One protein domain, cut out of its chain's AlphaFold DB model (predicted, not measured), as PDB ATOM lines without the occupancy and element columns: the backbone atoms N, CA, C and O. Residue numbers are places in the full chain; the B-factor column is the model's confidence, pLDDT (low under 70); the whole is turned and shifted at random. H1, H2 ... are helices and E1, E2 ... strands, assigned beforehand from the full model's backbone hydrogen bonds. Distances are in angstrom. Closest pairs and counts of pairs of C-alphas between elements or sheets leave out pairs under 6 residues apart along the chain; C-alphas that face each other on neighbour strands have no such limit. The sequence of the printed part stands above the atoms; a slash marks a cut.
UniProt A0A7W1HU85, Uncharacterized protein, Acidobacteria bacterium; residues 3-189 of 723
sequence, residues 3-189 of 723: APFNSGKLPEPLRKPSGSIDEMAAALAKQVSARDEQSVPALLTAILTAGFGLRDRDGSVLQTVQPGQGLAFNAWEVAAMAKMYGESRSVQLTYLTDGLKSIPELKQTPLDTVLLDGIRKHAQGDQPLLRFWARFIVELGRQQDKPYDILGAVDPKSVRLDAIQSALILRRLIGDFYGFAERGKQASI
ATOM      1  N   ALA A   3     150.338 145.007 156.097       90.19
ATOM      2  CA  ALA A   3     149.721 144.221 157.171       90.19
ATOM      3  C   ALA A   3     149.414 142.748 156.811       90.19
ATOM      4  O   ALA A   3     149.760 141.894 157.622       90.19
ATOM      5  N   PRO A   4     148.854 142.404 155.630       87.88
ATOM      6  CA  PRO A   4     148.608 141.004 155.255       87.88
ATOM      7  C   PRO A   4     149.892 140.190 155.071       87.88
ATOM      8  O   PRO A   4     149.924 138.985 155.320       87.88
ATOM      9  N   PHE A   5     150.961 140.848 154.618       85.56
ATOM     10  CA  PHE A   5     152.268 140.218 154.477       85.56
ATOM     11  C   PHE A   5     152.842 139.908 155.861       85.56
ATOM     12  O   PHE A   5     153.185 138.769 156.150       85.56
ATOM     13  N   ASN A   6     152.813 140.884 156.767       83.88
ATOM     14  CA  ASN A   6     153.347 140.718 158.115       83.88
ATOM     15  C   ASN A   6     152.523 139.729 158.958       83.88
ATOM     16  O   ASN A   6     153.095 138.922 159.681       83.88
ATOM     17  N   SER A   7     151.191 139.761 158.859       85.69
ATOM     18  CA  SER A   7     150.297 138.888 159.636       85.69
ATOM     19  C   SER A   7     150.211 137.470 159.088       85.69
ATOM     20  O   SER A   7     149.801 136.550 159.793       85.69
ATOM     21  N   GLY A   8     150.534 137.296 157.809       81.44
ATOM     22  CA  GLY A   8     150.345 136.029 157.145       81.44
ATOM     23  C   GLY A   8     148.928 135.737 156.651       81.44
ATOM     24  O   GLY A   8     148.666 134.636 156.167       81.44
ATOM     25  N   LYS A   9     148.005 136.691 156.773       86.00
ATOM     26  CA  LYS A   9     146.585 136.481 156.493       86.00
ATOM     27  C   LYS A   9     146.043 137.569 155.575       86.00
ATOM     28  O   LYS A   9     146.186 138.756 155.861       86.00
ATOM     29  N   LEU A  10     145.380 137.155 154.496       87.94
ATOM     30  CA  LEU A  10     144.630 138.072 153.643       87.94
ATOM     31  C   LEU A  10     143.321 138.508 154.325       87.94
ATOM     32  O   LEU A  10     142.699 137.698 155.017       87.94
ATOM     33  N   PRO A  11     142.900 139.774 154.156       93.06
ATOM     34  CA  PRO A  11     141.566 140.203 154.556       93.06
ATOM     35  C   PRO A  11     140.501 139.622 153.613       93.06
ATOM     36  O   PRO A  11     140.820 139.059 152.567       93.06
ATOM     37  N   GLU A  12     139.231 139.801 153.962       91.44
ATOM     38  CA  GLU A  12     138.128 139.498 153.047       91.44
ATOM     39  C   GLU A  12     138.087 140.507 151.882       91.44
ATOM     40  O   GLU A  12     138.396 141.690 152.080       91.44
ATOM     41  N   PRO A  13     137.702 140.080 150.665       92.62
ATOM     42  CA  PRO A  13     137.522 140.985 149.536       92.62
ATOM     43  C   PRO A  13     136.346 141.942 149.768       92.62
ATOM     44  O   PRO A  13     135.335 141.594 150.382       92.62
ATOM     45  N   LEU A  14     136.433 143.146 149.201       92.31
ATOM     46  CA  LEU A  14     135.292 144.059 149.145       92.31
ATOM     47  C   LEU A  14     134.161 143.502 148.288       92.31
ATOM     48  O   LEU A  14     134.362 142.770 147.311       92.31
ATOM     49  N   ARG A  15     132.951 143.984 148.582       91.38
ATOM     50  CA  ARG A  15     131.829 143.853 147.660       91.38
ATOM     51  C   ARG A  15     132.198 144.507 146.329       91.38
ATOM     52  O   ARG A  15     132.605 145.666 146.288       91.38
ATOM     53  N   LYS A  16     132.014 143.758 145.240       89.44
ATOM     54  CA  LYS A  16     132.234 144.240 143.874       89.44
ATOM     55  C   LYS A  16     131.447 145.544 143.633       89.44
ATOM     56  O   LYS A  16     130.234 145.542 143.874       89.44
ATOM     57  N   PRO A  17     132.100 146.633 143.180       90.00
ATOM     58  CA  PRO A  17     131.414 147.881 142.859       90.00
ATOM     59  C   PRO A  17     130.361 147.691 141.765       90.00
ATOM     60  O   PRO A  17     130.482 146.809 140.917       90.00
ATOM     61  N   SER A  18     129.320 148.520 141.777       88.50
ATOM     62  CA  SER A  18     128.330 148.591 140.701       88.50
ATOM     63  C   SER A  18     128.844 149.426 139.529       88.50
ATOM     64  O   SER A  18     129.595 150.375 139.746       88.50
ATOM     65  N   GLY A  19     128.374 149.136 138.316       91.50
ATOM     66  CA  GLY A  19     128.692 149.901 137.108       91.50
ATOM     67  C   GLY A  19     129.172 149.012 135.966       91.50
ATOM     68  O   GLY A  19     129.155 147.781 136.052       91.50
ATOM     69  N   SER A  20     129.594 149.652 134.881       94.75
ATOM     70  CA  SER A  20     130.279 149.003 133.767       94.75
ATOM     71  C   SER A  20     131.638 148.434 134.194       94.75
ATOM     72  O   SER A  20     132.204 148.797 135.224       94.75
ATOM     73  N   ILE A  21     132.190 147.526 133.385       93.31
ATOM     74  CA  ILE A  21     133.503 146.908 133.639       93.31
ATOM     75  C   ILE A  21     134.608 147.953 133.791       93.31
ATOM     76  O   ILE A  21     135.464 147.824 134.669       93.31
ATOM     77  N   ASP A  22     134.554 148.995 132.970       95.19
ATOM     78  CA  ASP A  22     135.553 150.056 132.951       95.19
ATOM     79  C   ASP A  22     135.428 150.934 134.210       95.19
ATOM     80  O   ASP A  22     136.432 151.237 134.853       95.19
ATOM     81  N   GLU A  23     134.198 151.257 134.631       96.19
ATOM     82  CA  GLU A  23     133.933 151.987 135.881       96.19
ATOM     83  C   GLU A  23     134.363 151.184 137.114       96.19
ATOM     84  O   GLU A  23     134.958 151.740 138.037       96.19
ATOM     85  N   MET A  24     134.120 149.869 137.124       96.62
ATOM     86  CA  MET A  24     134.572 148.992 138.205       96.62
ATOM     87  C   MET A  24     136.100 148.956 138.303       96.62
ATOM     88  O   MET A  24     136.639 149.024 139.407       96.62
ATOM     89  N   ALA A  25     136.798 148.858 137.167       97.44
ATOM     90  CA  ALA A  25     138.257 148.856 137.131       97.44
ATOM     91  C   ALA A  25     138.832 150.178 137.665       97.44
ATOM     92  O   ALA A  25     139.719 150.152 138.519       97.44
ATOM     93  N   ALA A  26     138.281 151.319 137.238       97.38
ATOM     94  CA  ALA A  26     138.693 152.638 137.715       97.38
ATOM     95  C   ALA A  26     138.415 152.831 139.214       97.38
ATOM     96  O   ALA A  26     139.278 153.308 139.954       97.38
ATOM     97  N   ALA A  27     137.236 152.414 139.689       97.38
ATOM     98  CA  ALA A  27     136.868 152.511 141.098       97.38
ATOM     99  C   ALA A  27     137.799 151.682 141.995       97.38
ATOM    100  O   ALA A  27     138.294 152.187 143.004       97.38
ATOM    101  N   LEU A  28     138.079 150.430 141.613       97.81
ATOM    102  CA  LEU A  28     138.976 149.557 142.370       97.81
ATOM    103  C   LEU A  28     140.427 150.044 142.307       97.81
ATOM    104  O   LEU A  28     141.097 150.046 143.333       97.81
ATOM    105  N   ALA A  29     140.910 150.519 141.154       97.69
ATOM    106  CA  ALA A  29     142.263 151.070 141.039       97.69
ATOM    107  C   ALA A  29     142.446 152.308 141.927       97.69
ATOM    108  O   ALA A  29     143.461 152.437 142.612       97.69
ATOM    109  N   LYS A  30     141.435 153.185 141.988       97.06
ATOM    110  CA  LYS A  30     141.425 154.339 142.893       97.06
ATOM    111  C   LYS A  30     141.474 153.914 144.364       97.06
ATOM    112  O   LYS A  30     142.251 154.482 145.124       97.06
ATOM    113  N   GLN A  31     140.687 152.911 144.759       96.56
ATOM    114  CA  GLN A  31     140.702 152.387 146.132       96.56
ATOM    115  C   GLN A  31     142.042 151.742 146.491       96.56
ATOM    116  O   GLN A  31     142.567 152.002 147.563       96.56
ATOM    117  N   VAL A  32     142.639 150.964 145.586       97.31
ATOM    118  CA  VAL A  32     143.981 150.387 145.780       97.31
ATOM    119  C   VAL A  32     145.038 151.487 145.932       97.31
ATOM    120  O   VAL A  32     145.935 151.388 146.767       97.31
ATOM    121  N   SER A  33     144.912 152.567 145.161       95.25
ATOM    122  CA  SER A  33     145.850 153.696 145.167       95.25
ATOM    123  C   SER A  33     145.725 154.606 146.387       95.25
ATOM    124  O   SER A  33     146.650 155.367 146.654       95.25
ATOM    125  N   ALA A  34     144.639 154.499 147.159       94.31
ATOM    126  CA  ALA A  34     144.477 155.229 148.415       94.31
ATOM    127  C   ALA A  34     145.469 154.768 149.503       94.31
ATOM    128  O   ALA A  34     145.783 155.534 150.411       94.31
ATOM    129  N   ARG A  35     145.996 153.537 149.393       92.62
ATOM    130  CA  ARG A  35     146.974 152.912 150.313       92.62
ATOM    131  C   ARG A  35     146.531 152.847 151.779       92.62
ATOM    132  O   ARG A  35     147.363 152.726 152.681       92.62
ATOM    133  N   ASP A  36     145.228 152.865 151.997       93.00
ATOM    134  CA  ASP A  36     144.552 152.745 153.281       93.00
ATOM    135  C   ASP A  36     144.212 151.279 153.635       93.00
ATOM    136  O   ASP A  36     144.650 150.319 152.989       93.00
ATOM    137  N   GLU A  37     143.425 151.094 154.695       90.12
ATOM    138  CA  GLU A  37     142.980 149.779 155.171       90.12
ATOM    139  C   GLU A  37     142.096 149.031 154.159       90.12
ATOM    140  O   GLU A  37     142.065 147.801 154.160       90.12
ATOM    141  N   GLN A  38     141.412 149.753 153.264       94.88
ATOM    142  CA  GLN A  38     140.516 149.179 152.256       94.88
ATOM    143  C   GLN A  38     141.245 148.816 150.956       94.88
ATOM    144  O   GLN A  38     140.703 148.098 150.116       94.88
ATOM    145  N   SER A  39     142.501 149.235 150.806       96.75
ATOM    146  CA  SER A  39     143.274 149.036 149.579       96.75
ATOM    147  C   SER A  39     143.577 147.562 149.282       96.75
ATOM    148  O   SER A  39     143.533 147.146 148.127       96.75
ATOM    149  N   VAL A  40     143.857 146.736 150.299       96.50
ATOM    150  CA  VAL A  40     144.081 145.287 150.095       96.50
ATOM    151  C   VAL A  40     142.769 144.541 149.817       96.50
ATOM    152  O   VAL A  40     142.733 143.785 148.845       96.50
ATOM    153  N   PRO A  41     141.682 144.755 150.584       96.94
ATOM    154  CA  PRO A  41     140.357 144.262 150.213       96.94
ATOM    155  C   PRO A  41     139.952 144.618 148.772       96.94
ATOM    156  O   PRO A  41     139.467 143.754 148.042       96.94
ATOM    157  N   ALA A  42     140.202 145.857 148.328       97.62
ATOM    158  CA  ALA A  42     139.935 146.293 146.956       97.62
ATOM    159  C   ALA A  42     140.799 145.550 145.925       97.62
ATOM    160  O   ALA A  42     140.293 145.133 144.881       97.62
ATOM    161  N   LEU A  43     142.084 145.325 146.225       97.56
ATOM    162  CA  LEU A  43     142.976 144.535 145.373       97.56
ATOM    163  C   LEU A  43     142.475 143.093 145.213       97.56
ATOM    164  O   LEU A  43     142.453 142.579 144.099       97.56
ATOM    165  N   LEU A  44     142.029 142.450 146.294       95.81
ATOM    166  CA  LEU A  44     141.467 141.097 146.230       95.81
ATOM    167  C   LEU A  44     140.224 141.053 145.339       95.81
ATOM    168  O   LEU A  44     140.124 140.199 144.457       95.81
ATOM    169  N   THR A  45     139.317 142.019 145.498       95.75
ATOM    170  CA  THR A  45     138.146 142.158 144.626       95.75
ATOM    171  C   THR A  45     138.547 142.374 143.170       95.75
ATOM    172  O   THR A  45     137.910 141.805 142.284       95.75
ATOM    173  N   ALA A  46     139.602 143.145 142.897       97.25
ATOM    174  CA  ALA A  46     140.111 143.348 141.544       97.25
ATOM    175  C   ALA A  46     140.704 142.062 140.946       97.25
ATOM    176  O   ALA A  46     140.376 141.721 139.812       97.25
ATOM    177  N   ILE A  47     141.502 141.304 141.702       93.94
ATOM    178  CA  ILE A  47     142.075 140.016 141.268       93.94
ATOM    179  C   ILE A  47     140.961 139.021 140.906       93.94
ATOM    180  O   ILE A  47     140.977 138.429 139.825       93.94
ATOM    181  N   LEU A  48     139.950 138.900 141.768       91.06
ATOM    182  CA  LEU A  48     138.792 138.037 141.531       91.06
ATOM    183  C   LEU A  48     137.943 138.534 140.355       91.06
ATOM    184  O   LEU A  48     137.503 137.744 139.529       91.06
ATOM    185  N   THR A  49     137.738 139.847 140.225       92.56
ATOM    186  CA  THR A  49     136.958 140.424 139.113       92.56
ATOM    187  C   THR A  49     137.680 140.280 137.775       92.56
ATOM    188  O   THR A  49     137.034 140.077 136.747       92.56
ATOM    189  N   ALA A  50     139.013 140.296 137.788       91.00
ATOM    190  CA  ALA A  50     139.832 139.926 136.646       91.00
ATOM    191  C   ALA A  50     139.733 138.425 136.324       91.00
ATOM    192  O   ALA A  50     140.165 138.016 135.259       91.00
ATOM    193  N   GLY A  51     139.135 137.592 137.176       84.38
ATOM    194  CA  GLY A  51     138.939 136.166 136.920       84.38
ATOM    195  C   GLY A  51     140.110 135.287 137.356       84.38
ATOM    196  O   GLY A  51     140.200 134.149 136.893       84.38
ATOM    197  N   PHE A  52     141.000 135.789 138.216       84.38
ATOM    198  CA  PHE A  52     142.008 134.965 138.882       84.38
ATOM    199  C   PHE A  52     141.434 134.371 140.174       84.38
ATOM    200  O   PHE A  52     140.790 135.074 140.949       84.38
ATOM    201  N   GLY A  53     141.688 133.088 140.425       81.38
ATOM    202  CA  GLY A  53     141.405 132.454 141.714       81.38
ATOM    203  C   GLY A  53     142.423 132.825 142.799       81.38
ATOM    204  O   GLY A  53     143.491 133.371 142.513       81.38
ATOM    205  N   LEU A  54     142.107 132.477 144.046       79.50
ATOM    206  CA  LEU A  54     142.982 132.627 145.209       79.50
ATOM    207  C   LEU A  54     143.219 131.270 145.876       79.50
ATOM    208  O   LEU A  54     142.275 130.505 146.088       79.50
ATOM    209  N   ARG A  55     144.474 130.990 146.230       74.75
ATOM    210  CA  ARG A  55     144.893 129.785 146.960       74.75
ATOM    211  C   ARG A  55     145.504 130.129 148.308       74.75
ATOM    212  O   ARG A  55     146.199 131.137 148.423       74.75
ATOM    213  N   ASP A  56     145.274 129.280 149.298       66.31
ATOM    214  CA  ASP A  56     145.888 129.401 150.614       66.31
ATOM    215  C   ASP A  56     147.321 128.842 150.609       66.31
ATOM    216  O   ASP A  56     147.813 128.290 149.622       66.31
ATOM    217  N   ARG A  57     148.003 128.995 151.743       62.44
ATOM    218  CA  ARG A  57     149.367 128.532 152.035       62.44
ATOM    219  C   ARG A  57     149.588 127.050 151.775       62.44
ATOM    220  O   ARG A  57     150.688 126.662 151.399       62.44
ATOM    221  N   ASP A  58     148.568 126.237 152.010       55.03
ATOM    222  CA  ASP A  58     148.600 124.784 151.847       55.03
ATOM    223  C   ASP A  58     148.232 124.331 150.421       55.03
ATOM    224  O   ASP A  58     148.173 123.134 150.143       55.03
ATOM    225  N   GLY A  59     147.998 125.284 149.510       56.97
ATOM    226  CA  GLY A  59     147.570 125.033 148.139       56.97
ATOM    227  C   GLY A  59     146.065 124.804 147.988       56.97
ATOM    228  O   GLY A  59     145.602 124.649 146.856       56.97
ATOM    229  N   SER A  60     145.297 124.817 149.084       62.69
ATOM    230  CA  SER A  60     143.839 124.767 149.026       62.69
ATOM    231  C   SER A  60     143.272 126.014 148.352       62.69
ATOM    232  O   SER A  60     143.887 127.079 148.291       62.69
ATOM    233  N   VAL A  61     142.083 125.876 147.784       66.62
ATOM    234  CA  VAL A  61     141.422 126.947 147.044       66.62
ATOM    235  C   VAL A  61     140.641 127.809 148.031       66.62
ATOM    236  O   VAL A  61     139.634 127.355 148.566       66.62
ATOM    237  N   LEU A  62     141.075 129.055 148.247       66.12
ATOM    238  CA  LEU A  62     140.348 130.020 149.080       66.12
ATOM    239  C   LEU A  62     139.097 130.518 148.365       66.12
ATOM    240  O   LEU A  62     138.018 130.588 148.946       66.12
ATOM    241  N   GLN A  63     139.251 130.878 147.090       73.69
ATOM    242  CA  GLN A  63     138.168 131.444 146.302       73.69
ATOM    243  C   GLN A  63     138.390 131.191 144.811       73.69
ATOM    244  O   GLN A  63     139.496 131.347 144.293       73.69
ATOM    245  N   THR A  64     137.325 130.816 144.107       69.75
ATOM    246  CA  THR A  64     137.311 130.678 142.644       69.75
ATOM    247  C   THR A  64     136.304 131.629 142.028       69.75
ATOM    248  O   THR A  64     135.408 132.143 142.697       69.75
ATOM    249  N   VAL A  65     136.469 131.866 140.731       67.62
ATOM    250  CA  VAL A  65     135.580 132.698 139.925       67.62
ATOM    251  C   VAL A  65     135.062 131.830 138.786       67.62
ATOM    252  O   VAL A  65     135.859 131.177 138.111       67.62
ATOM    253  N   GLN A  66     133.745 131.791 138.586       61.62
ATOM    254  CA  GLN A  66     133.121 131.107 137.452       61.62
ATOM    255  C   GLN A  66     132.236 132.093 136.669       61.62
ATOM    256  O   GLN A  66     131.321 132.668 137.262       61.62
ATOM    257  N   PRO A  67     132.486 132.299 135.358       67.12
ATOM    258  CA  PRO A  67     133.669 131.846 134.616       67.12
ATOM    259  C   PRO A  67     134.948 132.552 135.114       67.12
ATOM    260  O   PRO A  67     134.898 133.698 135.557       67.12
ATOM    261  N   GLY A  68     136.093 131.872 135.048       70.50
ATOM    262  CA  GLY A  68     137.404 132.394 135.458       70.50
ATOM    263  C   GLY A  68     138.456 132.153 134.377       70.50
ATOM    264  O   GLY A  68     138.226 131.365 133.467       70.50
ATOM    265  N   GLN A  69     139.621 132.798 134.464       73.50
ATOM    266  CA  GLN A  69     140.696 132.667 133.465       73.50
ATOM    267  C   GLN A  69     141.498 131.351 133.572       73.50
ATOM    268  O   GLN A  69     142.456 131.165 132.827       73.50
ATOM    269  N   GLY A  70     141.164 130.462 134.516       68.06
ATOM    270  CA  GLY A  70     141.933 129.236 134.786       68.06
ATOM    271  C   GLY A  70     143.300 129.487 135.439       68.06
ATOM    272  O   GLY A  70     144.159 128.613 135.423       68.06
ATOM    273  N   LEU A  71     143.512 130.681 136.001       74.25
ATOM    274  CA  LEU A  71     144.746 131.103 136.668       74.25
ATOM    275  C   LEU A  71     144.440 131.497 138.114       74.25
ATOM    276  O   LEU A  71     143.355 132.003 138.397       74.25
ATOM    277  N   ALA A  72     145.398 131.312 139.021       76.31
ATOM    278  CA  ALA A  72     145.246 131.680 140.425       76.31
ATOM    279  C   ALA A  72     146.514 132.325 140.998       76.31
ATOM    280  O   ALA A  72     147.627 132.026 140.558       76.31
ATOM    281  N   PHE A  73     146.326 133.181 142.002       78.00
ATOM    282  CA  PHE A  73     147.389 133.677 142.869       78.00
ATOM    283  C   PHE A  73     147.383 132.928 144.198       78.00
ATOM    284  O   PHE A  73     146.329 132.586 144.735       78.00
ATOM    285  N   ASN A  74     148.566 132.704 144.752       76.31
ATOM    286  CA  ASN A  74     148.699 132.288 146.140       76.31
ATOM    287  C   ASN A  74     148.494 133.497 147.057       76.31
ATOM    288  O   ASN A  74     148.854 134.624 146.712       76.31
ATOM    289  N   ALA A  75     147.969 133.261 148.255       78.88
ATOM    290  CA  ALA A  75     147.678 134.316 149.217       78.88
ATOM    291  C   ALA A  75     148.918 135.166 149.551       78.88
ATOM    292  O   ALA A  75     148.830 136.390 149.677       78.88
ATOM    293  N   TRP A  76     150.089 134.527 149.607       75.56
ATOM    294  CA  TRP A  76     151.363 135.202 149.836       75.56
ATOM    295  C   TRP A  76     151.769 136.123 148.682       75.56
ATOM    296  O   TRP A  76     152.332 137.184 148.931       75.56
ATOM    297  N   GLU A  77     151.454 135.770 147.432       77.50
ATOM    298  CA  GLU A  77     151.786 136.586 146.255       77.50
ATOM    299  C   GLU A  77     150.979 137.880 146.268       77.50
ATOM    300  O   GLU A  77     151.511 138.954 145.987       77.50
ATOM    301  N   VAL A  78     149.702 137.786 146.653       87.44
ATOM    302  CA  VAL A  78     148.830 138.955 146.811       87.44
ATOM    303  C   VAL A  78     149.312 139.843 147.953       87.44
ATOM    304  O   VAL A  78     149.401 141.060 147.795       87.44
ATOM    305  N   ALA A  79     149.687 139.248 149.085       86.56
ATOM    306  CA  ALA A  79     150.254 139.988 150.204       86.56
ATOM    307  C   ALA A  79     151.583 140.680 149.831       86.56
ATOM    308  O   ALA A  79     151.791 141.842 150.186       86.56
ATOM    309  N   ALA A  80     152.454 140.000 149.079       82.50
ATOM    310  CA  ALA A  80     153.744 140.516 148.627       82.50
ATOM    311  C   ALA A  80     153.583 141.697 147.659       82.50
ATOM    312  O   ALA A  80     154.139 142.771 147.903       82.50
ATOM    313  N   MET A  81     152.767 141.548 146.608       87.75
ATOM    314  CA  MET A  81     152.523 142.643 145.660       87.75
ATOM    315  C   MET A  81     151.838 143.839 146.338       87.75
ATOM    316  O   MET A  81     152.171 144.980 146.031       87.75
ATOM    317  N   ALA A  82     150.945 143.600 147.309       91.38
ATOM    318  CA  ALA A  82     150.296 144.655 148.085       91.38
ATOM    319  C   ALA A  82     151.286 145.430 148.968       91.38
ATOM    320  O   ALA A  82     151.234 146.662 149.011       91.38
ATOM    321  N   LYS A  83     152.202 144.729 149.655       88.50
ATOM    322  CA  LYS A  83     153.281 145.356 150.434       88.50
ATOM    323  C   LYS A  83     154.152 146.226 149.529       88.50
ATOM    324  O   LYS A  83     154.281 147.421 149.781       88.50
ATOM    325  N   MET A  84     154.662 145.652 148.439       85.12
ATOM    326  CA  MET A  84     155.534 146.355 147.496       85.12
ATOM    327  C   MET A  84     154.852 147.564 146.840       85.12
ATOM    328  O   MET A  84     155.484 148.605 146.678       85.12
ATOM    329  N   TYR A  85     153.563 147.461 146.504       87.88
ATOM    330  CA  TYR A  85     152.782 148.589 145.992       87.88
ATOM    331  C   TYR A  85     152.650 149.713 147.027       87.88
ATOM    332  O   TYR A  85     152.890 150.880 146.715       87.88
ATOM    333  N   GLY A  86     152.332 149.368 148.280       87.19
ATOM    334  CA  GLY A  86     152.253 150.337 149.376       87.19
ATOM    335  C   GLY A  86     153.570 151.079 149.630       87.19
ATOM    336  O   GLY A  86     153.545 152.239 150.033       87.19
ATOM    337  N   GLU A  87     154.698 150.432 149.338       82.06
ATOM    338  CA  GLU A  87     156.057 150.981 149.421       82.06
ATOM    339  C   GLU A  87     156.498 151.737 148.146       82.06
ATOM    340  O   GLU A  87     157.670 152.082 148.006       82.06
ATOM    341  N   SER A  88     155.587 152.008 147.199       81.50
ATOM    342  CA  SER A  88     155.881 152.663 145.909       81.50
ATOM    343  C   SER A  88     156.921 151.932 145.041       81.50
ATOM    344  O   SER A  88     157.617 152.563 144.237       81.50
ATOM    345  N   ARG A  89     157.063 150.605 145.164       79.75
ATOM    346  CA  ARG A  89     158.034 149.863 144.345       79.75
ATOM    347  C   ARG A  89     157.538 149.727 142.902       79.75
ATOM    348  O   ARG A  89     156.425 149.259 142.663       79.75
ATOM    349  N   SER A  90     158.374 150.131 141.941       81.12
ATOM    350  CA  SER A  90     158.054 150.117 140.507       81.12
ATOM    351  C   SER A  90     159.283 149.883 139.630       81.12
ATOM    352  O   SER A  90     160.371 150.385 139.920       81.12
ATOM    353  N   VAL A  91     159.080 149.212 138.498       78.38
ATOM    354  CA  VAL A  91     160.097 148.893 137.487       78.38
ATOM    355  C   VAL A  91     159.731 149.538 136.147       78.38
ATOM    356  O   VAL A  91     158.555 149.665 135.819       78.38
ATOM    357  N   GLN A  92     160.709 149.981 135.349       83.31
ATOM    358  CA  GLN A  92     160.391 150.439 133.985       83.31
ATOM    359  C   GLN A  92     160.020 149.240 133.112       83.31
ATOM    360  O   GLN A  92     160.628 148.175 133.244       83.31
ATOM    361  N   LEU A  93     159.074 149.420 132.189       86.19
ATOM    362  CA  LEU A  93     158.657 148.359 131.271       86.19
ATOM    363  C   LEU A  93     159.852 147.761 130.512       86.19
ATOM    364  O   LEU A  93     159.960 146.543 130.428       86.19
ATOM    365  N   THR A  94     160.790 148.592 130.052       82.56
ATOM    366  CA  THR A  94     161.982 148.118 129.332       82.56
ATOM    367  C   THR A  94     162.881 147.222 130.179       82.56
ATOM    368  O   THR A  94     163.480 146.294 129.659       82.56
ATOM    369  N   TYR A  95     162.955 147.432 131.497       76.50
ATOM    370  CA  TYR A  95     163.720 146.533 132.368       76.50
ATOM    371  C   TYR A  95     163.032 145.177 132.533       76.50
ATOM    372  O   TYR A  95     163.702 144.145 132.501       76.50
ATOM    373  N   LEU A  96     161.701 145.170 132.673       78.62
ATOM    374  CA  LEU A  96     160.911 143.937 132.706       78.62
ATOM    375  C   LEU A  96     161.111 143.136 131.411       78.62
ATOM    376  O   LEU A  96     161.363 141.932 131.448       78.62
ATOM    377  N   THR A  97     161.032 143.797 130.257       81.75
ATOM    378  CA  THR A  97     161.163 143.130 128.959       81.75
ATOM    379  C   THR A  97     162.593 142.728 128.637       81.75
ATOM    380  O   THR A  97     162.780 141.658 128.075       81.75
ATOM    381  N   ASP A  98     163.605 143.507 129.010       76.50
ATOM    382  CA  ASP A  98     165.009 143.124 128.832       76.50
ATOM    383  C   ASP A  98     165.365 141.903 129.691       76.50
ATOM    384  O   ASP A  98     166.069 141.002 129.224       76.50
ATOM    385  N   GLY A  99     164.790 141.809 130.896       69.81
ATOM    386  CA  GLY A  99     164.823 140.598 131.713       69.81
ATOM    387  C   GLY A  99     164.237 139.393 130.974       69.81
ATOM    388  O   GLY A  99     164.878 138.351 130.891       69.81
ATOM    389  N   LEU A 100     163.070 139.537 130.343       73.06
ATOM    390  CA  LEU A 100     162.454 138.463 129.552       73.06
ATOM    391  C   LEU A 100     163.219 138.141 128.252       73.06
ATOM    392  O   LEU A 100     163.289 136.979 127.867       73.06
ATOM    393  N   LYS A 101     163.845 139.126 127.591       74.25
ATOM    394  CA  LYS A 101     164.675 138.938 126.377       74.25
ATOM    395  C   LYS A 101     165.964 138.158 126.642       74.25
ATOM    396  O   LYS A 101     166.613 137.716 125.695       74.25
ATOM    397  N   SER A 102     166.354 137.989 127.906       65.12
ATOM    398  CA  SER A 102     167.459 137.096 128.269       65.12
ATOM    399  C   SER A 102     167.125 135.620 128.016       65.12
ATOM    400  O   SER A 102     168.038 134.811 127.848       65.12
ATOM    401  N   ILE A 103     165.834 135.277 127.914       68.25
ATOM    402  CA  ILE A 103     165.376 133.978 127.428       68.25
ATOM    403  C   ILE A 103     165.686 133.913 125.922       68.25
ATOM    404  O   ILE A 103     165.175 134.753 125.170       68.25
ATOM    405  N   PRO A 104     166.504 132.949 125.452       68.12
ATOM    406  CA  PRO A 104     166.948 132.884 124.058       68.12
ATOM    407  C   PRO A 104     165.810 132.979 123.035       68.12
ATOM    408  O   PRO A 104     165.942 133.673 122.027       68.12
ATOM    409  N   GLU A 105     164.675 132.340 123.320       69.75
ATOM    410  CA  GLU A 105     163.474 132.318 122.484       69.75
ATOM    411  C   GLU A 105     162.781 133.685 122.358       69.75
ATOM    412  O   GLU A 105     162.067 133.917 121.384       69.75
ATOM    413  N   LEU A 106     162.984 134.597 123.314       72.94
ATOM    414  CA  LEU A 106     162.351 135.921 123.343       72.94
ATOM    415  C   LEU A 106     163.302 137.059 122.953       72.94
ATOM    416  O   LEU A 106     162.868 138.206 122.836       72.94
ATOM    417  N   LYS A 107     164.585 136.764 122.721       77.19
ATOM    418  CA  LYS A 107     165.644 137.759 122.495       77.19
ATOM    419  C   LYS A 107     165.361 138.737 121.351       77.19
ATOM    420  O   LYS A 107     165.732 139.904 121.440       77.19
ATOM    421  N   GLN A 108     164.742 138.264 120.269       79.81
ATOM    422  CA  GLN A 108     164.422 139.084 119.089       79.81
ATOM    423  C   GLN A 108     162.986 139.624 119.098       79.81
ATOM    424  O   GLN A 108     162.595 140.361 118.195       79.81
ATOM    425  N   THR A 109     162.191 139.270 120.106       78.31
ATOM    426  CA  THR A 109     160.793 139.675 120.183       78.31
ATOM    427  C   THR A 109     160.711 141.125 120.661       78.31
ATOM    428  O   THR A 109     161.326 141.470 121.676       78.31
ATOM    429  N   PRO A 110     159.922 141.994 120.002       84.50
ATOM    430  CA  PRO A 110     159.716 143.367 120.450       84.50
ATOM    431  C   PRO A 110     158.739 143.398 121.640       84.50
ATOM    432  O   PRO A 110     157.641 143.948 121.557       84.50
ATOM    433  N   LEU A 111     159.132 142.772 122.756       83.38
ATOM    434  CA  LEU A 111     158.289 142.515 123.928       83.38
ATOM    435  C   LEU A 111     157.627 143.780 124.478       83.38
ATOM    436  O   LEU A 111     156.477 143.716 124.888       83.38
ATOM    437  N   ASP A 112     158.310 144.923 124.430       86.50
ATOM    438  CA  ASP A 112     157.761 146.213 124.865       86.50
ATOM    439  C   ASP A 112     156.463 146.552 124.124       86.50
ATOM    440  O   ASP A 112     155.439 146.851 124.736       86.50
ATOM    441  N   THR A 113     156.490 146.437 122.795       85.44
ATOM    442  CA  THR A 113     155.317 146.693 121.949       85.44
ATOM    443  C   THR A 113     154.264 145.611 122.110       85.44
ATOM    444  O   THR A 113     153.094 145.932 122.285       85.44
ATOM    445  N   VAL A 114     154.670 144.336 122.157       84.81
ATOM    446  CA  VAL A 114     153.723 143.224 122.284       84.81
ATOM    447  C   VAL A 114     152.933 143.328 123.586       84.81
ATOM    448  O   VAL A 114     151.714 143.169 123.550       84.81
ATOM    449  N   LEU A 115     153.606 143.633 124.701       88.50
ATOM    450  CA  LEU A 115     152.971 143.815 126.005       88.50
ATOM    451  C   LEU A 115     152.107 145.083 126.064       88.50
ATOM    452  O   LEU A 115     151.071 145.083 126.710       88.50
ATOM    453  N   LEU A 116     152.456 146.180 125.399       90.69
ATOM    454  CA  LEU A 116     151.548 147.335 125.385       90.69
ATOM    455  C   LEU A 116     150.311 147.062 124.516       90.69
ATOM    456  O   LEU A 116     149.185 147.363 124.919       90.69
ATOM    457  N   ASP A 117     150.494 146.437 123.356       88.44
ATOM    458  CA  ASP A 117     149.437 146.274 122.357       88.44
ATOM    459  C   ASP A 117     148.368 145.268 122.757       88.44
ATOM    460  O   ASP A 117     147.184 145.520 122.554       88.44
ATOM    461  N   GLY A 118     148.725 144.147 123.371       87.62
ATOM    462  CA  GLY A 118     147.711 143.248 123.935       87.62
ATOM    463  C   GLY A 118     146.994 143.807 125.178       87.62
ATOM    464  O   GLY A 118     145.797 143.557 125.294       87.62
ATOM    465  N   ILE A 119     147.607 144.646 126.037       92.75
ATOM    466  CA  ILE A 119     146.850 145.364 127.090       92.75
ATOM    467  C   ILE A 119     145.824 146.270 126.406       92.75
ATOM    468  O   ILE A 119     144.642 146.214 126.739       92.75
ATOM    469  N   ARG A 120     146.238 147.049 125.398       93.62
ATOM    470  CA  ARG A 120     145.330 147.917 124.627       93.62
ATOM    471  C   ARG A 120     144.207 147.118 123.969       93.62
ATOM    472  O   ARG A 120     143.039 147.471 124.116       93.62
ATOM    473  N   LYS A 121     144.551 146.012 123.308       90.44
ATOM    474  CA  LYS A 121     143.603 145.114 122.641       90.44
ATOM    475  C   LYS A 121     142.577 144.561 123.624       90.44
ATOM    476  O   LYS A 121     141.389 144.577 123.328       90.44
ATOM    477  N   HIS A 122     143.009 144.091 124.792       90.44
ATOM    478  CA  HIS A 122     142.092 143.541 125.786       90.44
ATOM    479  C   HIS A 122     141.250 144.617 126.463       90.44
ATOM    480  O   HIS A 122     140.061 144.397 126.662       90.44
ATOM    481  N   ALA A 123     141.799 145.807 126.714       92.94
ATOM    482  CA  ALA A 123     141.042 146.939 127.251       92.94
ATOM    483  C   ALA A 123     139.915 147.419 126.312       92.94
ATOM    484  O   ALA A 123     138.966 148.066 126.770       92.94
ATOM    485  N   GLN A 124     140.025 147.117 125.015       91.62
ATOM    486  CA  GLN A 124     139.034 147.415 123.977       91.62
ATOM    487  C   GLN A 124     138.195 146.193 123.562       91.62
ATOM    488  O   GLN A 124     137.283 146.340 122.758       91.62
ATOM    489  N   GLY A 125     138.495 144.999 124.082       87.50
ATOM    490  CA  GLY A 125     137.851 143.752 123.670       87.50
ATOM    491  C   GLY A 125     136.534 143.456 124.393       87.50
ATOM    492  O   GLY A 125     136.223 144.042 125.430       87.50
ATOM    493  N   ASP A 126     135.792 142.478 123.873       87.44
ATOM    494  CA  ASP A 126     134.469 142.097 124.393       87.44
ATOM    495  C   ASP A 126     134.512 141.035 125.500       87.44
ATOM    496  O   ASP A 126     133.514 140.803 126.176       87.44
ATOM    497  N   GLN A 127     135.665 140.392 125.716       85.88
ATOM    498  CA  GLN A 127     135.843 139.383 126.764       85.88
ATOM    499  C   GLN A 127     135.862 140.046 128.155       85.88
ATOM    500  O   GLN A 127     136.865 140.683 128.493       85.88
ATOM    501  N   PRO A 128     134.820 139.882 128.998       87.88
ATOM    502  CA  PRO A 128     134.625 140.712 130.190       87.88
ATOM    503  C   PRO A 128     135.786 140.677 131.194       87.88
ATOM    504  O   PRO A 128     136.206 141.715 131.700       87.88
ATOM    505  N   LEU A 129     136.331 139.485 131.458       87.38
ATOM    506  CA  LEU A 129     137.410 139.278 132.433       87.38
ATOM    507  C   LEU A 129     138.734 139.894 131.962       87.38
ATOM    508  O   LEU A 129     139.442 140.528 132.741       87.38
ATOM    509  N   LEU A 130     139.050 139.740 130.672       87.75
ATOM    510  CA  LEU A 130     140.265 140.293 130.070       87.75
ATOM    511  C   LEU A 130     140.163 141.805 129.884       87.75
ATOM    512  O   LEU A 130     141.147 142.510 130.099       87.75
ATOM    513  N   ARG A 131     138.968 142.309 129.561       93.81
ATOM    514  CA  ARG A 131     138.695 143.744 129.540       93.81
ATOM    515  C   ARG A 131     138.903 144.354 130.915       93.81
ATOM    516  O   ARG A 131     139.635 145.333 131.020       93.81
ATOM    517  N   PHE A 132     138.337 143.749 131.963       95.94
ATOM    518  CA  PHE A 132     138.560 144.208 133.332       95.94
ATOM    519  C   PHE A 132     140.048 144.187 133.697       95.94
ATOM    520  O   PHE A 132     140.573 145.199 134.148       95.94
ATOM    521  N   TRP A 133     140.739 143.062 133.471       95.25
ATOM    522  CA  TRP A 133     142.170 142.912 133.764       95.25
ATOM    523  C   TRP A 133     143.014 144.011 133.107       95.25
ATOM    524  O   TRP A 133     143.797 144.678 133.782       95.25
ATOM    525  N   ALA A 134     142.812 144.249 131.810       96.38
ATOM    526  CA  ALA A 134     143.564 145.257 131.074       96.38
ATOM    527  C   ALA A 134     143.212 146.683 131.522       96.38
ATOM    528  O   ALA A 134     144.107 147.506 131.707       96.38
ATOM    529  N   ARG A 135     141.924 146.976 131.749       97.62
ATOM    530  CA  ARG A 135     141.474 148.279 132.259       97.62
ATOM    531  C   ARG A 135     142.024 148.560 133.647       97.62
ATOM    532  O   ARG A 135     142.486 149.663 133.889       97.62
ATOM    533  N   PHE A 136     142.051 147.569 134.529       98.19
ATOM    534  CA  PHE A 136     142.606 147.729 135.867       98.19
ATOM    535  C   PHE A 136     144.105 148.068 135.823       98.19
ATOM    536  O   PHE A 136     144.535 148.996 136.500       98.19
ATOM    537  N   ILE A 137     144.887 147.405 134.957       97.31
ATOM    538  CA  ILE A 137     146.307 147.743 134.736       97.31
ATOM    539  C   ILE A 137     146.473 149.183 134.225       97.31
ATOM    540  O   ILE A 137     147.352 149.897 134.705       97.31
ATOM    541  N   VAL A 138     145.645 149.617 133.269       97.31
ATOM    542  CA  VAL A 138     145.662 150.995 132.742       97.31
ATOM    543  C   VAL A 138     145.370 152.006 133.851       97.31
ATOM    544  O   VAL A 138     146.091 152.990 133.994       97.31
ATOM    545  N   GLU A 139     144.327 151.760 134.644       97.81
ATOM    546  CA  GLU A 139     143.897 152.675 135.698       97.81
ATOM    547  C   GLU A 139     144.934 152.788 136.819       97.81
ATOM    548  O   GLU A 139     145.176 153.894 137.289       97.81
ATOM    549  N   LEU A 140     145.633 151.707 137.184       96.69
ATOM    550  CA  LEU A 140     146.767 151.788 138.118       96.69
ATOM    551  C   LEU A 140     147.864 152.746 137.614       96.69
ATOM    552  O   LEU A 140     148.373 153.554 138.388       96.69
ATOM    553  N   GLY A 141     148.166 152.738 136.310       94.44
ATOM    554  CA  GLY A 141     149.124 153.671 135.698       94.44
ATOM    555  C   GLY A 141     148.687 155.140 135.786       94.44
ATOM    556  O   GLY A 141     149.511 156.027 136.018       94.44
ATOM    557  N   ARG A 142     147.378 155.400 135.678       95.56
ATOM    558  CA  ARG A 142     146.792 156.746 135.798       95.56
ATOM    559  C   ARG A 142     146.804 157.286 137.231       95.56
ATOM    560  O   ARG A 142     146.735 158.498 137.408       95.56
ATOM    561  N   GLN A 143     146.892 156.413 138.234       93.19
ATOM    562  CA  GLN A 143     146.901 156.788 139.654       93.19
ATOM    563  C   GLN A 143     148.315 156.941 140.249       93.19
ATOM    564  O   GLN A 143     148.443 157.237 141.436       93.19
ATOM    565  N   GLN A 144     149.382 156.731 139.471       86.19
ATOM    566  CA  GLN A 144     150.750 156.862 139.984       86.19
ATOM    567  C   GLN A 144     151.176 158.321 140.217       86.19
ATOM    568  O   GLN A 144     150.650 159.235 139.592       86.19
ATOM    569  N   ASP A 145     152.218 158.529 141.034       79.50
ATOM    570  CA  ASP A 145     152.818 159.853 141.303       79.50
ATOM    571  C   ASP A 145     153.263 160.580 140.020       79.50
ATOM    572  O   ASP A 145     153.247 161.809 139.936       79.50
ATOM    573  N   LYS A 146     153.668 159.805 139.007       83.69
ATOM    574  CA  LYS A 146     153.892 160.260 137.632       83.69
ATOM    575  C   LYS A 146     152.916 159.511 136.722       83.69
ATOM    576  O   LYS A 146     153.285 158.449 136.217       83.69
ATOM    577  N   PRO A 147     151.687 160.027 136.546       89.69
ATOM    578  CA  PRO A 147     150.654 159.338 135.791       89.69
ATOM    579  C   PRO A 147     151.076 159.079 134.348       89.69
ATOM    580  O   PRO A 147     151.685 159.934 133.700       89.69
ATOM    581  N   TYR A 148     150.685 157.925 133.821       91.62
ATOM    582  CA  TYR A 148     150.785 157.610 132.400       91.62
ATOM    583  C   TYR A 148     149.560 156.815 131.953       91.62
ATOM    584  O   TYR A 148     148.904 156.145 132.750       91.62
ATOM    585  N   ASP A 149     149.249 156.881 130.660       92.12
ATOM    586  CA  ASP A 149     148.096 156.193 130.085       92.12
ATOM    587  C   ASP A 149     148.529 155.221 128.988       92.12
ATOM    588  O   ASP A 149     148.849 155.627 127.873       92.12
ATOM    589  N   ILE A 150     148.507 153.920 129.297       92.75
ATOM    590  CA  ILE A 150     148.885 152.852 128.356       92.75
ATOM    591  C   ILE A 150     147.993 152.856 127.102       92.75
ATOM    592  O   ILE A 150     148.442 152.432 126.036       92.75
ATOM    593  N   LEU A 151     146.749 153.345 127.195       92.12
ATOM    594  CA  LEU A 151     145.846 153.422 126.040       92.12
ATOM    595  C   LEU A 151     146.241 154.522 125.049       92.12
ATOM    596  O   LEU A 151     145.831 154.462 123.891       92.12
ATOM    597  N   GLY A 152     147.040 155.497 125.485       86.56
ATOM    598  CA  GLY A 152     147.597 156.538 124.636       86.56
ATOM    599  C   GLY A 152     148.923 156.149 123.977       86.56
ATOM    600  O   GLY A 152     149.460 155.046 124.141       86.56
ATOM    601  N   ALA A 153     149.482 157.106 123.235       81.50
ATOM    602  CA  ALA A 153     150.850 157.027 122.742       81.50
ATOM    603  C   ALA A 153     151.820 157.265 123.911       81.50
ATOM    604  O   ALA A 153     151.997 158.396 124.359       81.50
ATOM    605  N   VAL A 154     152.431 156.191 124.409       85.75
ATOM    606  CA  VAL A 154     153.427 156.226 125.488       85.75
ATOM    607  C   VAL A 154     154.748 155.642 125.007       85.75
ATOM    608  O   VAL A 154     154.766 154.597 124.357       85.75
ATOM    609  N   ASP A 155     155.854 156.311 125.337       86.19
ATOM    610  CA  ASP A 155     157.196 155.753 125.154       86.19
ATOM    611  C   ASP A 155     157.401 154.627 126.184       86.19
ATOM    612  O   ASP A 155     157.314 154.911 127.385       86.19
ATOM    613  N   PRO A 156     157.700 153.378 125.773       83.19
ATOM    614  CA  PRO A 156     157.979 152.274 126.694       83.19
ATOM    615  C   PRO A 156     159.003 152.604 127.787       83.19
ATOM    616  O   PRO A 156     158.875 152.113 128.907       83.19
ATOM    617  N   LYS A 157     159.985 153.475 127.511       82.69
ATOM    618  CA  LYS A 157     160.997 153.897 128.500       82.69
ATOM    619  C   LYS A 157     160.431 154.774 129.619       82.69
ATOM    620  O   LYS A 157     161.021 154.880 130.691       82.69
ATOM    621  N   SER A 158     159.298 155.424 129.368       81.88
ATOM    622  CA  SER A 158     158.599 156.273 130.339       81.88
ATOM    623  C   SER A 158     157.589 155.502 131.196       81.88
ATOM    624  O   SER A 158     157.194 155.985 132.256       81.88
ATOM    625  N   VAL A 159     157.207 154.290 130.777       88.25
ATOM    626  CA  VAL A 159     156.223 153.452 131.473       88.25
ATOM    627  C   VAL A 159     156.866 152.806 132.698       88.25
ATOM    628  O   VAL A 159     157.802 152.013 132.575       88.25
ATOM    629  N   ARG A 160     156.341 153.119 133.889       88.56
ATOM    630  CA  ARG A 160     156.764 152.523 135.166       88.56
ATOM    631  C   ARG A 160     155.674 151.622 135.729       88.56
ATOM    632  O   ARG A 160     154.668 152.102 136.237       88.56
ATOM    633  N   LEU A 161     155.890 150.319 135.663       89.06
ATOM    634  CA  LEU A 161     154.975 149.324 136.197       89.06
ATOM    635  C   LEU A 161     155.171 149.190 137.707       89.06
ATOM    636  O   LEU A 161     156.285 148.933 138.166       89.06
ATOM    637  N   ASP A 162     154.106 149.345 138.487       89.75
ATOM    638  CA  ASP A 162     154.137 148.973 139.903       89.75
ATOM    639  C   ASP A 162     154.126 147.444 140.098       89.75
ATOM    640  O   ASP A 162     154.026 146.655 139.148       89.75
ATOM    641  N   ALA A 163     154.264 147.011 141.354       86.25
ATOM    642  CA  ALA A 163     154.292 145.597 141.712       86.25
ATOM    643  C   ALA A 163     153.006 144.837 141.334       86.25
ATOM    644  O   ALA A 163     153.087 143.672 140.941       86.25
ATOM    645  N   ILE A 164     151.832 145.478 141.407       93.00
ATOM    646  CA  ILE A 164     150.545 144.854 141.068       93.00
ATOM    647  C   ILE A 164     150.437 144.702 139.551       93.00
ATOM    648  O   ILE A 164     150.163 143.603 139.065       93.00
ATOM    649  N   GLN A 165     150.716 145.766 138.791       93.56
ATOM    650  CA  GLN A 165     150.734 145.721 137.327       93.56
ATOM    651  C   GLN A 165     151.696 144.640 136.822       93.56
ATOM    652  O   GLN A 165     151.321 143.813 135.990       93.56
ATOM    653  N   SER A 166     152.911 144.592 137.376       87.00
ATOM    654  CA  SER A 166     153.928 143.601 137.006       87.00
ATOM    655  C   SER A 166     153.453 142.170 137.282       87.00
ATOM    656  O   SER A 166     153.525 141.317 136.396       87.00
ATOM    657  N   ALA A 167     152.901 141.904 138.471       85.62
ATOM    658  CA  ALA A 167     152.399 140.580 138.839       85.62
ATOM    659  C   ALA A 167     151.233 140.119 137.945       85.62
ATOM    660  O   ALA A 167     151.202 138.965 137.513       85.62
ATOM    661  N   LEU A 168     150.295 141.016 137.623       89.81
ATOM    662  CA  LEU A 168     149.159 140.719 136.746       89.81
ATOM    663  C   LEU A 168     149.592 140.425 135.305       89.81
ATOM    664  O   LEU A 168     149.040 139.516 134.679       89.81
ATOM    665  N   ILE A 169     150.568 141.171 134.781       88.50
ATOM    666  CA  ILE A 169     151.126 140.955 133.438       88.50
ATOM    667  C   ILE A 169     151.837 139.602 133.377       88.50
ATOM    668  O   ILE A 169     151.553 138.796 132.489       88.50
ATOM    669  N   LEU A 170     152.713 139.323 134.345       81.50
ATOM    670  CA  LEU A 170     153.496 138.089 134.389       81.50
ATOM    671  C   LEU A 170     152.615 136.856 134.592       81.50
ATOM    672  O   LEU A 170     152.788 135.866 133.886       81.50
ATOM    673  N   ARG A 171     151.618 136.916 135.488       80.94
ATOM    674  CA  ARG A 171     150.682 135.800 135.702       80.94
ATOM    675  C   ARG A 171     149.914 135.457 134.431       80.94
ATOM    676  O   ARG A 171     149.746 134.277 134.124       80.94
ATOM    677  N   ARG A 172     149.462 136.466 133.681       83.38
ATOM    678  CA  ARG A 172     148.774 136.240 132.405       83.38
ATOM    679  C   ARG A 172     149.717 135.668 131.349       83.38
ATOM    680  O   ARG A 172     149.331 134.741 130.644       83.38
ATOM    681  N   LEU A 173     150.947 136.176 131.277       76.88
ATOM    682  CA  LEU A 173     151.969 135.683 130.357       76.88
ATOM    683  C   LEU A 173     152.308 134.203 130.617       76.88
ATOM    684  O   LEU A 173     152.366 133.419 129.672       76.88
ATOM    685  N   ILE A 174     152.434 133.800 131.889       71.31
ATOM    686  CA  ILE A 174     152.570 132.390 132.294       71.31
ATOM    687  C   ILE A 174     151.402 131.562 131.747       71.31
ATOM    688  O   ILE A 174     151.618 130.522 131.122       71.31
ATOM    689  N   GLY A 175     150.168 132.029 131.954       69.56
ATOM    690  CA  GLY A 175     148.970 131.340 131.477       69.56
ATOM    691  C   GLY A 175     148.940 131.147 129.962       69.56
ATOM    692  O   GLY A 175     148.593 130.067 129.491       69.56
ATOM    693  N   ASP A 176     149.362 132.156 129.200       71.38
ATOM    694  CA  ASP A 176     149.435 132.067 127.739       71.38
ATOM    695  C   ASP A 176     150.466 131.031 127.268       71.38
ATOM    696  O   ASP A 176     150.181 130.264 126.343       71.38
ATOM    697  N   PHE A 177     151.634 130.960 127.916       67.88
ATOM    698  CA  PHE A 177     152.660 129.969 127.583       67.88
ATOM    699  C   PHE A 177     152.242 128.539 127.947       67.88
ATOM    700  O   PHE A 177     152.402 127.638 127.121       67.88
ATOM    701  N   TYR A 178     151.637 128.326 129.122       62.75
ATOM    702  CA  TYR A 178     151.082 127.016 129.490       62.75
ATOM    703  C   TYR A 178     149.947 126.592 128.556       62.75
ATOM    704  O   TYR A 178     149.963 125.477 128.034       62.75
ATOM    705  N   GLY A 179     148.992 127.485 128.282       61.56
ATOM    706  CA  GLY A 179     147.878 127.203 127.377       61.56
ATOM    707  C   GLY A 179     148.334 126.902 125.944       61.56
ATOM    708  O   GLY A 179     147.663 126.171 125.217       61.56
ATOM    709  N   PHE A 180     149.479 127.435 125.513       62.69
ATOM    710  CA  PHE A 180     150.089 127.068 124.235       62.69
ATOM    711  C   PHE A 180     150.755 125.688 124.276       62.69
ATOM    712  O   PHE A 180     150.509 124.871 123.391       62.69
ATOM    713  N   ALA A 181     151.555 125.408 125.309       59.00
ATOM    714  CA  ALA A 181     152.208 124.112 125.467       59.00
ATOM    715  C   ALA A 181     151.194 122.955 125.514       59.00
ATOM    716  O   ALA A 181     151.406 121.926 124.872       59.00
ATOM    717  N   GLU A 182     150.068 123.136 126.208       58.75
ATOM    718  CA  GLU A 182     149.012 122.122 126.306       58.75
ATOM    719  C   GLU A 182     148.242 121.921 124.991       58.75
ATOM    720  O   GLU A 182     148.036 120.779 124.576       58.75
ATOM    721  N   ARG A 183     147.898 122.997 124.265       59.94
ATOM    722  CA  ARG A 183     147.294 122.880 122.919       59.94
ATOM    723  C   ARG A 183     148.219 122.164 121.934       59.94
ATOM    724  O   ARG A 183     147.760 121.373 121.115       59.94
ATOM    725  N   GLY A 184     149.524 122.397 122.053       55.91
ATOM    726  CA  GLY A 184     150.551 121.709 121.280       55.91
ATOM    727  C   GLY A 184     150.632 120.206 121.531       55.91
ATOM    728  O   GLY A 184     150.713 119.423 120.585       55.91
ATOM    729  N   LYS A 185     150.559 119.796 122.804       55.69
ATOM    730  CA  LYS A 185     150.484 118.377 123.180       55.69
ATOM    731  C   LYS A 185     149.219 117.726 122.627       55.69
ATOM    732  O   LYS A 185     149.312 116.642 122.061       55.69
ATOM    733  N   GLN A 186     148.067 118.392 122.726       50.69
ATOM    734  CA  GLN A 186     146.801 117.880 122.188       50.69
ATOM    735  C   GLN A 186     146.844 117.693 120.664       50.69
ATOM    736  O   GLN A 186     146.437 116.642 120.183       50.69
ATOM    737  N   ALA A 187     147.423 118.639 119.916       44.59
ATOM    738  CA  ALA A 187     147.590 118.523 118.463       44.59
ATOM    739  C   ALA A 187     148.582 117.420 118.032       44.59
ATOM    740  O   ALA A 187     148.534 116.957 116.898       44.59
ATOM    741  N   SER A 188     149.489 116.989 118.917       39.09
ATOM    742  CA  SER A 188     150.423 115.882 118.649       39.09
ATOM    743  C   SER A 188     149.847 114.484 118.927       39.09
ATOM    744  O   SER A 188     150.508 113.493 118.629       39.09
ATOM    745  N   ILE A 189     148.634 114.402 119.490       39.38
ATOM    746  CA  ILE A 189     147.935 113.153 119.846       39.38
ATOM    747  C   ILE A 189     146.692 112.969 118.945       39.38
ATOM    748  O   ILE A 189     145.664 112.455 119.380       39.38
TER     749      ILE A 189
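AT A GLANCE: This is residues 3 to 189 of the 723 residues of an uncharacterized protein of Acidobacteria bacterium (UniProt A0A7W1HU85). Near the middle of this helical body lies H7, which with H2 and H3 makes an up-and-down bundle of three, each helix running against the one before it in the chain; the long H8 starts in the body, beside H7 and H4, and residues 180 to 189, of which 180 to 187 belong to H8, stick out. A small sheet, E2 E1 E3, meets the end of H3 and the beginning of H4, the short pair E4 and E5 lies at the beginning of H8, and H6 reaches from H7 to H5. The printed part has 187 residues, with the named elements in the order H1 H2 H3 E1 E2 E3 H4 E4 H5 H6 H7 E5 H8, eight helices and five strands; the class is mostly helix. The larger sheet, in the order E2 E1 E3, is mixed, and E4 and E5 are antiparallel. The whole is compact, with a radius of gyration of the C-alphas of 16.4 A and spans of 44 by 43 by 33 A.

HOW THE PARTS SIT: Begin with H1, residues 3 to 7; it touches H4, residues 75 to 86, the closest C-alphas being those of Phe 5 and Ala 79, 4.7 A apart. Go on to H2, residues 21 to 33, and H3, residues 39 to 49, a helical hairpin: they touch at a shallow tilt of 27 degrees, opposite ways, with the C-alphas of Val 32 and Ser 39 closest at 4.1 A. H3 and H4 only just touch, with 3 pairs of C-alphas within 8 A, the closest being Val 40 and Ala 82 at 6.6 A. Next come E1, residues 52 to 55, E2, residues 61 to 63, and E3, residues 71 to 74. E1 and E2 are an antiparallel hairpin, with N 54 and O 63 2.9 A apart, within hydrogen-bond range; E1 and E3 are parallel, with N 53 and O 71 at 2.8 A. H3 is on this sheet and stands up from it, and H4 is on the same face. Look then at E4, residues 90 to 92, and E5, residues 160 to 162: they are antiparallel, with N 161 and O 91 at 2.7 A. H5, residues 93 to 101, and H6, residues 111 to 123, touch, H6 with its residues 111 to 112 alone; the C-alphas of Thr 97 and Leu 111 are closest at 5.8 A. The hub is H7, residues 128 to 142, touching four helices. With H2 it has its closest C-alphas at Ala 25 and Phe 136, 4.7 A, at a steep tilt of 41 degrees, the same way. With H3 they are Thr 49 and Leu 129, 6.8 A, and with H6 Ala 123 and Arg 131, 4.6 A. H8, residues 163 to 187, touches H7 with its residues 165 to 168 alone, Ile 137 and Gln 165 having the closest C-alphas at 5.5 A. H8 also touches H4, at Met 81 and Ala 163, 5.2 A, and only grazes the sheet of E2, E1 and E3. Every O i to N i+4 pair is within hydrogen-bond range in H1, H2, H3, H4, H5, H7 and H8, and 8 of 9 are in H6.

IN THESE COORDINATES: Find C-alpha 3 at (149.721, 144.221, 157.171), where H1 begins. H2 measures 18.2 A from first to last C-alpha, H3 15.0 A, H4 16.7 A, H6 18.1 A and H7 20.9 A. Find C-alpha 163 at (154.292, 145.597, 141.712); from there H8 runs 36.3 A to C-alpha 187 at (147.590, 118.523, 118.463).

THE WHOLE: The C-alphas of Asp 36 and Ile 189 are the two farthest apart, at 51.9 A. The printed part has no cut, and the links H1 to H2 and H7 to E5 are long. The mean pLDDT of the printed part is 83.3; 31 residues are under 70, among them residues 56 to 62 and 177 to 189.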